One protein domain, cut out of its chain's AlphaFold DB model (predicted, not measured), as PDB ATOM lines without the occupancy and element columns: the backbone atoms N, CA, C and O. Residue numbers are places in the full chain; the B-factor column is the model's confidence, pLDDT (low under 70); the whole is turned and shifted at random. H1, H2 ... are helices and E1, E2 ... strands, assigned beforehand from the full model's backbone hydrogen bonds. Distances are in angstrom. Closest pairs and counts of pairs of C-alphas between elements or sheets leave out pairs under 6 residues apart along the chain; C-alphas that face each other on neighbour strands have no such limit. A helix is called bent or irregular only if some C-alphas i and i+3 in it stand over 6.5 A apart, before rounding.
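AT A GLANCE: This is residues 356 to 422 of the 473 residues of an uncharacterized protein of uncultured Lachnospira sp (UniProt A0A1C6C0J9). E1 and E2 run out and E3 and E4 back as one long ribbon, with H1 and residues 377 to 389 as its head. The printed part has 67 residues, mostly strand, with named strands E1, E2, helix H1 and strands E3, E4 in order. It is extended, 66 by 18 by 13 A, radius of gyration of the C-alphas 20.5 A.

IN THESE COORDINATES: Find E1, residues 356 to 362, from C-alpha 356 at (-35.051, 43.612, 14.596). E2, residues 365 to 376, bends by 57 degrees at residue 372. H1, residues 390 to 398, is only just irregular: C-alphas 395 and 398 are 6.9 A apart. E3, residues 402 to 414, runs 34.0 A; E4, residues 417 to 422, ends at (-34.842, 43.583, 19.221).

HOW THE PARTS SIT: E1 and E4 are antiparallel, N 359 and O 419 2.9 A apart; E2 and E3 too, N 367 and O 412 2.8 A. H1 is near E2; 4 of its 5 O i to N i+4 pairs are within hydrogen-bond range.

THE WHOLE: The printed part has no cut; link E2 to H1 is long.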
ATOM      1  N   ASP A 356     -35.050  45.027  14.267       94.75
ATOM      2  CA  ASP A 356     -35.051  43.612  14.596       94.75
ATOM      3  C   ASP A 356     -33.976  42.871  13.806       94.75
ATOM      4  O   ASP A 356     -33.823  43.026  12.590       94.75
ATOM      5  N   GLU A 357     -33.208  42.052  14.511       92.38
ATOM      6  CA  GLU A 357     -32.172  41.207  13.943       92.38
ATOM      7  C   GLU A 357     -32.590  39.742  14.043       92.38
ATOM      8  O   GLU A 357     -32.735  39.197  15.136       92.38
ATOM      9  N   GLN A 358     -32.749  39.084  12.894       94.25
ATOM     10  CA  GLN A 358     -33.022  37.652  12.861       94.25
ATOM     11  C   GLN A 358     -31.735  36.856  13.058       94.25
ATOM     12  O   GLN A 358     -30.848  36.841  12.199       94.25
ATOM     13  N   VAL A 359     -31.649  36.157  14.185       94.06
ATOM     14  CA  VAL A 359     -30.506  35.322  14.547       94.06
ATOM     15  C   VAL A 359     -30.859  33.863  14.306       94.06
ATOM     16  O   VAL A 359     -31.825  33.343  14.856       94.06
ATOM     17  N   LEU A 360     -30.062  33.183  13.483       92.75
ATOM     18  CA  LEU A 360     -30.214  31.749  13.254       92.75
ATOM     19  C   LEU A 360     -29.829  30.975  14.522       92.75
ATOM     20  O   LEU A 360     -28.675  31.012  14.952       92.75
ATOM     21  N   VAL A 361     -30.789  30.248  15.088       95.44
ATOM     22  CA  VAL A 361     -30.610  29.416  16.284       95.44
ATOM     23  C   VAL A 361     -30.209  27.999  15.888       95.44
ATOM     24  O   VAL A 361     -29.280  27.429  16.463       95.44
ATOM     25  N   SER A 362     -30.868  27.439  14.874       92.25
ATOM     26  CA  SER A 362     -30.521  26.133  14.318       92.25
ATOM     27  C   SER A 362     -30.776  26.076  12.819       92.25
ATOM     28  O   SER A 362     -31.825  26.501  12.344       92.25
ATOM     29  N   GLU A 363     -29.819  25.517  12.077       94.12
ATOM     30  CA  GLU A 363     -29.977  25.232  10.650       94.12
ATOM     31  C   GLU A 363     -31.052  24.166  10.420       94.12
ATOM     32  O   GLU A 363     -31.263  23.295  11.264       94.12
ATOM     33  N   ALA A 364     -31.693  24.219   9.253       95.06
ATOM     34  CA  ALA A 364     -32.575  23.150   8.813       95.06
ATOM     35  C   ALA A 364     -31.773  21.853   8.638       95.06
ATOM     36  O   ALA A 364     -30.660  21.868   8.098       95.06
ATOM     37  N   TYR A 365     -32.335  20.726   9.064       93.19
ATOM     38  CA  TYR A 365     -31.693  19.425   8.910       93.19
ATOM     39  C   TYR A 365     -32.710  18.294   8.753       93.19
ATOM     40  O   TYR A 365     -33.824  18.350   9.266       93.19
ATOM     41  N   ASP A 366     -32.293  17.233   8.060       95.25
ATOM     42  CA  ASP A 366     -33.084  16.013   7.909       95.25
ATOM     43  C   ASP A 366     -32.648  14.973   8.943       95.25
ATOM     44  O   ASP A 366     -31.522  14.462   8.912       95.25
ATOM     45  N   GLU A 367     -33.548  14.625   9.858       94.25
ATOM     46  CA  GLU A 367     -33.328  13.573  10.842       94.25
ATOM     47  C   GLU A 367     -33.683  12.199  10.242       94.25
ATOM     48  O   GLU A 367     -34.818  11.988   9.804       94.25
ATOM     49  N   PRO A 368     -32.752  11.227  10.200       94.06
ATOM     50  CA  PRO A 368     -33.027   9.916   9.625       94.06
ATOM     51  C   PRO A 368     -33.894   9.058  10.555       94.06
ATOM     52  O   PRO A 368     -33.538   8.806  11.707       94.06
ATOM     53  N   VAL A 369     -34.988   8.513  10.020       93.69
ATOM     54  CA  VAL A 369     -35.871   7.585  10.737       93.69
ATOM     55  C   VAL A 369     -35.523   6.151  10.357       93.69
ATOM     56  O   VAL A 369     -35.511   5.791   9.177       93.69
ATOM     57  N   TYR A 370     -35.261   5.320  11.365       92.19
ATOM     58  CA  TYR A 370     -34.924   3.909  11.188       92.19
ATOM     59  C   TYR A 370     -36.048   2.990  11.665       92.19
ATOM     60  O   TYR A 370     -36.728   3.276  12.650       92.19
ATOM     61  N   GLY A 371     -36.208   1.864  10.978       91.56
ATOM     62  CA  GLY A 371     -37.190   0.838  11.299       91.56
ATOM     63  C   GLY A 371     -36.737  -0.548  10.858       91.56
ATOM     64  O   GLY A 371     -35.785  -0.706  10.091       91.56
ATOM     65  N   TRP A 372     -37.426  -1.569  11.364       92.38
ATOM     66  CA  TRP A 372     -37.235  -2.946  10.916       92.38
ATOM     67  C   TRP A 372     -37.942  -3.145   9.581       92.38
ATOM     68  O   TRP A 372     -39.144  -2.913   9.476       92.38
ATOM     69  N   VAL A 373     -37.191  -3.585   8.579       92.31
ATOM     70  CA  VAL A 373     -37.689  -3.851   7.230       92.31
ATOM     71  C   VAL A 373     -37.467  -5.318   6.913       92.31
ATOM     72  O   VAL A 373     -36.355  -5.827   7.066       92.31
ATOM     73  N   GLY A 374     -38.513  -5.986   6.435       90.00
ATOM     74  CA  GLY A 374     -38.397  -7.350   5.939       90.00
ATOM     75  C   GLY A 374     -37.531  -7.390   4.680       90.00
ATOM     76  O   GLY A 374     -37.711  -6.590   3.759       90.00
ATOM     77  N   VAL A 375     -36.605  -8.342   4.619       91.12
ATOM     78  CA  VAL A 375     -35.705  -8.553   3.485       91.12
ATOM     79  C   VAL A 375     -35.795 -10.000   3.015       91.12
ATOM     80  O   VAL A 375     -35.588 -10.946   3.782       91.12
ATOM     81  N   CYS A 376     -36.091 -10.196   1.731       91.38
ATOM     82  CA  CYS A 376     -36.142 -11.530   1.139       91.38
ATOM     83  C   CYS A 376     -34.735 -12.147   1.030       91.38
ATOM     84  O   CYS A 376     -33.846 -11.574   0.399       91.38
ATOM     85  N   ASN A 377     -34.535 -13.365   1.545       87.69
ATOM     86  CA  ASN A 377     -33.226 -14.031   1.524       87.69
ATOM     87  C   ASN A 377     -32.778 -14.508   0.133       87.69
ATOM     88  O   ASN A 377     -31.606 -14.832  -0.044       87.69
ATOM     89  N   ALA A 378     -33.689 -14.610  -0.840       89.56
ATOM     90  CA  ALA A 378     -33.341 -15.049  -2.194       89.56
ATOM     91  C   ALA A 378     -32.921 -13.897  -3.112       89.56
ATOM     92  O   ALA A 378     -31.914 -14.022  -3.807       89.56
ATOM     93  N   CYS A 379     -33.671 -12.791  -3.128       90.50
ATOM     94  CA  CYS A 379     -33.431 -11.680  -4.055       90.50
ATOM     95  C   CYS A 379     -32.974 -10.378  -3.381       90.50
ATOM     96  O   CYS A 379     -32.547  -9.464  -4.082       90.50
ATOM     97  N   GLY A 380     -33.051 -10.276  -2.051       89.81
ATOM     98  CA  GLY A 380     -32.713  -9.057  -1.317       89.81
ATOM     99  C   GLY A 380     -33.748  -7.935  -1.429       89.81
ATOM    100  O   GLY A 380     -33.423  -6.802  -1.080       89.81
ATOM    101  N   HIS A 381     -34.965  -8.219  -1.915       90.00
ATOM    102  CA  HIS A 381     -36.062  -7.240  -1.932       90.00
ATOM    103  C   HIS A 381     -36.381  -6.774  -0.514       90.00
ATOM    104  O   HIS A 381     -36.461  -7.605   0.394       90.00
ATOM    105  N   LYS A 382     -36.542  -5.460  -0.348       91.25
ATOM    106  CA  LYS A 382     -36.768  -4.784   0.931       91.25
ATOM    107  C   LYS A 382     -38.182  -4.221   0.935       91.25
ATOM    108  O   LYS A 382     -38.489  -3.361   0.115       91.25
ATOM    109  N   PHE A 383     -39.010  -4.697   1.854       89.12
ATOM    110  CA  PHE A 383     -40.414  -4.303   1.969       89.12
ATOM    111  C   PHE A 383     -40.531  -2.965   2.717       89.12
ATOM    112  O   PHE A 383     -40.832  -2.935   3.909       89.12
ATOM    113  N   PHE A 384     -40.193  -1.863   2.040       87.75
ATOM    114  CA  PHE A 384     -40.271  -0.515   2.620       87.75
ATOM    115  C   PHE A 384     -41.712  -0.008   2.746       87.75
ATOM    116  O   PHE A 384     -42.007   0.751   3.668       87.75
ATOM    117  N   ASP A 385     -42.599  -0.422   1.841       84.25
ATOM    118  CA  ASP A 385     -44.023  -0.111   1.924       84.25
ATOM    119  C   ASP A 385     -44.726  -1.168   2.799       84.25
ATOM    120  O   ASP A 385     -44.682  -2.357   2.474       84.25
ATOM    121  N   PRO A 386     -45.395  -0.771   3.896       78.19
ATOM    122  CA  PRO A 386     -46.130  -1.701   4.752       78.19
ATOM    123  C   PRO A 386     -47.323  -2.378   4.057       78.19
ATOM    124  O   PRO A 386     -47.875  -3.330   4.609       78.19
ATOM    125  N   ASN A 387     -47.738  -1.901   2.879       83.31
ATOM    126  CA  ASN A 387     -48.814  -2.486   2.078       83.31
ATOM    127  C   ASN A 387     -48.319  -3.502   1.039       83.31
ATOM    128  O   ASN A 387     -49.148  -4.162   0.412       83.31
ATOM    129  N   GLU A 388     -47.004  -3.640   0.833       86.00
ATOM    130  CA  GLU A 388     -46.466  -4.698  -0.023       86.00
ATOM    131  C   GLU A 388     -46.689  -6.068   0.633       86.00
ATOM    132  O   GLU A 388     -46.191  -6.351   1.726       86.00
ATOM    133  N   ASP A 389     -47.433  -6.946  -0.043       84.00
ATOM    134  CA  ASP A 389     -47.712  -8.282   0.473       84.00
ATOM    135  C   ASP A 389     -46.516  -9.218   0.228       84.00
ATOM    136  O   ASP A 389     -46.133  -9.542  -0.902       84.00
ATOM    137  N   ILE A 390     -45.942  -9.704   1.329       82.38
ATOM    138  CA  ILE A 390     -44.831 -10.660   1.325       82.38
ATOM    139  C   ILE A 390     -45.194 -11.935   0.542       82.38
ATOM    140  O   ILE A 390     -44.340 -12.509  -0.136       82.38
ATOM    141  N   LEU A 391     -46.446 -12.392   0.606       83.38
ATOM    142  CA  LEU A 391     -46.933 -13.582  -0.092       83.38
ATOM    143  C   LEU A 391     -47.066 -13.356  -1.601       83.38
ATOM    144  O   LEU A 391     -46.796 -14.287  -2.363       83.38
ATOM    145  N   GLU A 392     -47.433 -12.151  -2.037       86.69
ATOM    146  CA  GLU A 392     -47.464 -11.792  -3.461       86.69
ATOM    147  C   GLU A 392     -46.044 -11.808  -4.043       86.69
ATOM    148  O   GLU A 392     -45.776 -12.521  -5.011       86.69
ATOM    149  N   HIS A 393     -45.091 -11.176  -3.353       85.69
ATOM    150  CA  HIS A 393     -43.675 -11.220  -3.732       85.69
ATOM    151  C   HIS A 393     -43.113 -12.654  -3.789       85.69
ATOM    152  O   HIS A 393     -42.281 -12.992  -4.637       85.69
ATOM    153  N   MET A 394     -43.556 -13.538  -2.890       82.12
ATOM    154  CA  MET A 394     -43.171 -14.950  -2.940       82.12
ATOM    155  C   MET A 394     -43.737 -15.671  -4.154       82.12
ATOM    156  O   MET A 394     -43.007 -16.443  -4.784       82.12
ATOM    157  N   ALA A 395     -45.009 -15.425  -4.472       83.44
ATOM    158  CA  ALA A 395     -45.703 -16.039  -5.596       83.44
ATOM    159  C   ALA A 395     -45.062 -15.672  -6.946       83.44
ATOM    160  O   ALA A 395     -45.007 -16.533  -7.828       83.44
ATOM    161  N   ASP A 396     -44.461 -14.483  -7.051       82.94
ATOM    162  CA  ASP A 396     -43.720 -13.989  -8.223       82.94
ATOM    163  C   ASP A 396     -42.372 -14.693  -8.484       82.94
ATOM    164  O   ASP A 396     -41.630 -14.347  -9.407       82.94
ATOM    165  N   GLY A 397     -42.069 -15.755  -7.730       71.94
ATOM    166  CA  GLY A 397     -41.014 -16.715  -8.066       71.94
ATOM    167  C   GLY A 397     -39.815 -16.713  -7.124       71.94
ATOM    168  O   GLY A 397     -38.831 -17.392  -7.411       71.94
ATOM    169  N   CYS A 398     -39.889 -16.000  -5.998       81.94
ATOM    170  CA  CYS A 398     -38.777 -15.902  -5.054       81.94
ATOM    171  C   CYS A 398     -38.761 -17.041  -4.011       81.94
ATOM    172  O   CYS A 398     -37.688 -17.554  -3.695       81.94
ATOM    173  N   TRP A 399     -39.939 -17.459  -3.507       76.88
ATOM    174  CA  TRP A 399     -40.173 -18.606  -2.595       76.88
ATOM    175  C   TRP A 399     -39.052 -18.902  -1.573       76.88
ATOM    176  O   TRP A 399     -38.629 -20.046  -1.397       76.88
ATOM    177  N   SER A 400     -38.569 -17.873  -0.879       81.44
ATOM    178  CA  SER A 400     -37.514 -17.983   0.134       81.44
ATOM    179  C   SER A 400     -37.974 -17.400   1.464       81.44
ATOM    180  O   SER A 400     -38.963 -16.675   1.513       81.44
ATOM    181  N   SER A 401     -37.276 -17.713   2.555       84.38
ATOM    182  CA  SER A 401     -37.539 -17.071   3.846       84.38
ATOM    183  C   SER A 401     -37.158 -15.586   3.817       84.38
ATOM    184  O   SER A 401     -36.413 -15.137   2.943       84.38
ATOM    185  N   TRP A 402     -37.646 -14.823   4.790       87.50
ATOM    186  CA  TRP A 402     -37.240 -13.438   5.021       87.50
ATOM    187  C   TRP A 402     -36.544 -13.291   6.376       87.50
ATOM    188  O   TRP A 402     -36.623 -14.178   7.230       87.50
ATOM    189  N   HIS A 403     -35.832 -12.185   6.546       88.62
ATOM    190  CA  HIS A 403     -35.307 -11.723   7.827       88.62
ATOM    191  C   HIS A 403     -35.527 -10.216   7.942       88.62
ATOM    192  O   HIS A 403     -35.677  -9.551   6.922       88.62
ATOM    193  N   ASP A 404     -35.525  -9.687   9.160       92.50
ATOM    194  CA  ASP A 404     -35.673  -8.250   9.378       92.50
ATOM    195  C   ASP A 404     -34.295  -7.587   9.484       92.50
ATOM    196  O   ASP A 404     -33.407  -8.068  10.197       92.50
ATOM    197  N   GLU A 405     -34.117  -6.475   8.778       93.75
ATOM    198  CA  GLU A 405     -32.919  -5.637   8.824       93.75
ATOM    199  C   GLU A 405     -33.287  -4.246   9.364       93.75
ATOM    200  O   GLU A 405     -34.334  -3.696   9.024       93.75
ATOM    201  N   TRP A 406     -32.438  -3.673  10.224       94.12
ATOM    202  CA  TRP A 406     -32.624  -2.312  10.736       94.12
ATOM    203  C   TRP A 406     -32.119  -1.309   9.702       94.12
ATOM    204  O   TRP A 406     -30.909  -1.158   9.512       94.12
ATOM    205  N   LEU A 407     -33.042  -0.653   9.007       92.94
ATOM    206  CA  LEU A 407     -32.748   0.204   7.863       92.94
ATOM    207  C   LEU A 407     -33.375   1.581   8.029       92.94
ATOM    208  O   LEU A 407     -34.340   1.758   8.766       92.94
ATOM    209  N   GLN A 408     -32.814   2.564   7.328       92.75
ATOM    210  CA  GLN A 408     -33.431   3.879   7.224       92.75
ATOM    211  C   GLN A 408     -34.673   3.762   6.335       92.75
ATOM    212  O   GLN A 408     -34.569   3.345   5.181       92.75
ATOM    213  N   ILE A 409     -35.831   4.109   6.887       91.25
ATOM    214  CA  ILE A 409     -37.141   3.996   6.228       91.25
ATOM    215  C   ILE A 409     -37.740   5.357   5.872       91.25
ATOM    216  O   ILE A 409     -38.745   5.422   5.173       91.25
ATOM    217  N   GLY A 410     -37.121   6.444   6.331       90.94
ATOM    218  CA  GLY A 410     -37.555   7.795   6.014       90.94
ATOM    219  C   GLY A 410     -36.642   8.864   6.598       90.94
ATOM    220  O   GLY A 410     -35.563   8.580   7.134       90.94
ATOM    221  N   THR A 411     -37.102  10.102   6.486       95.12
ATOM    222  CA  THR A 411     -36.498  11.293   7.080       95.12
ATOM    223  C   THR A 411     -37.600  12.185   7.632       95.12
ATOM    224  O   THR A 411     -38.650  12.322   7.004       95.12
ATOM    225  N   THR A 412     -37.347  12.802   8.778       94.75
ATOM    226  CA  THR A 412     -38.158  13.894   9.314       94.75
ATOM    227  C   THR A 412     -37.412  15.193   9.044       94.75
ATOM    228  O   THR A 412     -36.270  15.336   9.479       94.75
ATOM    229  N   HIS A 413     -38.023  16.111   8.294       92.56
ATOM    230  CA  HIS A 413     -37.436  17.425   8.039       92.56
ATOM    231  C   HIS A 413     -37.667  18.336   9.243       92.56
ATOM    232  O   HIS A 413     -38.803  18.453   9.705       92.56
ATOM    233  N   HIS A 414     -36.607  18.971   9.732       92.69
ATOM    234  CA  HIS A 414     -36.680  20.051  10.709       92.69
ATOM    235  C   HIS A 414     -36.307  21.354  10.015       92.69
ATOM    236  O   HIS A 414     -35.215  21.464   9.449       92.69
ATOM    237  N   ASP A 415     -37.210  22.330  10.068       95.06
ATOM    238  CA  ASP A 415     -36.972  23.657   9.509       95.06
ATOM    239  C   ASP A 415     -35.909  24.422  10.312       95.06
ATOM    240  O   ASP A 415     -35.615  24.125  11.474       95.06
ATOM    241  N   ALA A 416     -35.317  25.433   9.675       93.19
ATOM    242  CA  ALA A 416     -34.401  26.333  10.358       93.19
ATOM    243  C   ALA A 416     -35.165  27.161  11.400       93.19
ATOM    244  O   ALA A 416     -36.208  27.739  11.096       93.19
ATOM    245  N   VAL A 417     -34.617  27.255  12.609       94.94
ATOM    246  CA  VAL A 417     -35.203  28.035  13.704       94.94
ATOM    247  C   VAL A 417     -34.437  29.340  13.828       94.94
ATOM    248  O   VAL A 417     -33.207  29.338  13.948       94.94
ATOM    249  N   TYR A 418     -35.168  30.448  13.821       93.88
ATOM    250  CA  TYR A 418     -34.642  31.790  14.035       93.88
ATOM    251  C   TYR A 418     -35.210  32.373  15.325       93.88
ATOM    252  O   TYR A 418     -36.307  32.018  15.750       93.88
ATOM    253  N   SER A 419     -34.448  33.267  15.941       91.81
ATOM    254  CA  SER A 419     -34.890  34.104  17.049       91.81
ATOM    255  C   SER A 419     -34.731  35.566  16.666       91.81
ATOM    256  O   SER A 419     -33.652  35.960  16.211       91.81
ATOM    257  N   THR A 420     -35.754  36.367  16.930       95.00
ATOM    258  CA  THR A 420     -35.706  37.814  16.737       95.00
ATOM    259  C   THR A 420     -35.026  38.474  17.935       95.00
ATOM    260  O   THR A 420     -35.435  38.279  19.078       95.00
ATOM    261  N   VAL A 421     -33.978  39.255  17.686       94.81
ATOM    262  CA  VAL A 421     -33.342  40.116  18.689       94.81
ATOM    263  C   VAL A 421     -33.726  41.560  18.399       94.81
ATOM    264  O   VAL A 421     -33.327  42.106  17.370       94.81
ATOM    265  N   HIS A 422     -34.469  42.176  19.316       90.06
ATOM    266  CA  HIS A 422     -34.842  43.583  19.221       90.06
ATOM    267  C   HIS A 422     -33.691  44.483  19.686       90.06
ATOM    268  O   HIS A 422     -33.164  44.311  20.790       90.06
TER     269      HIS A 422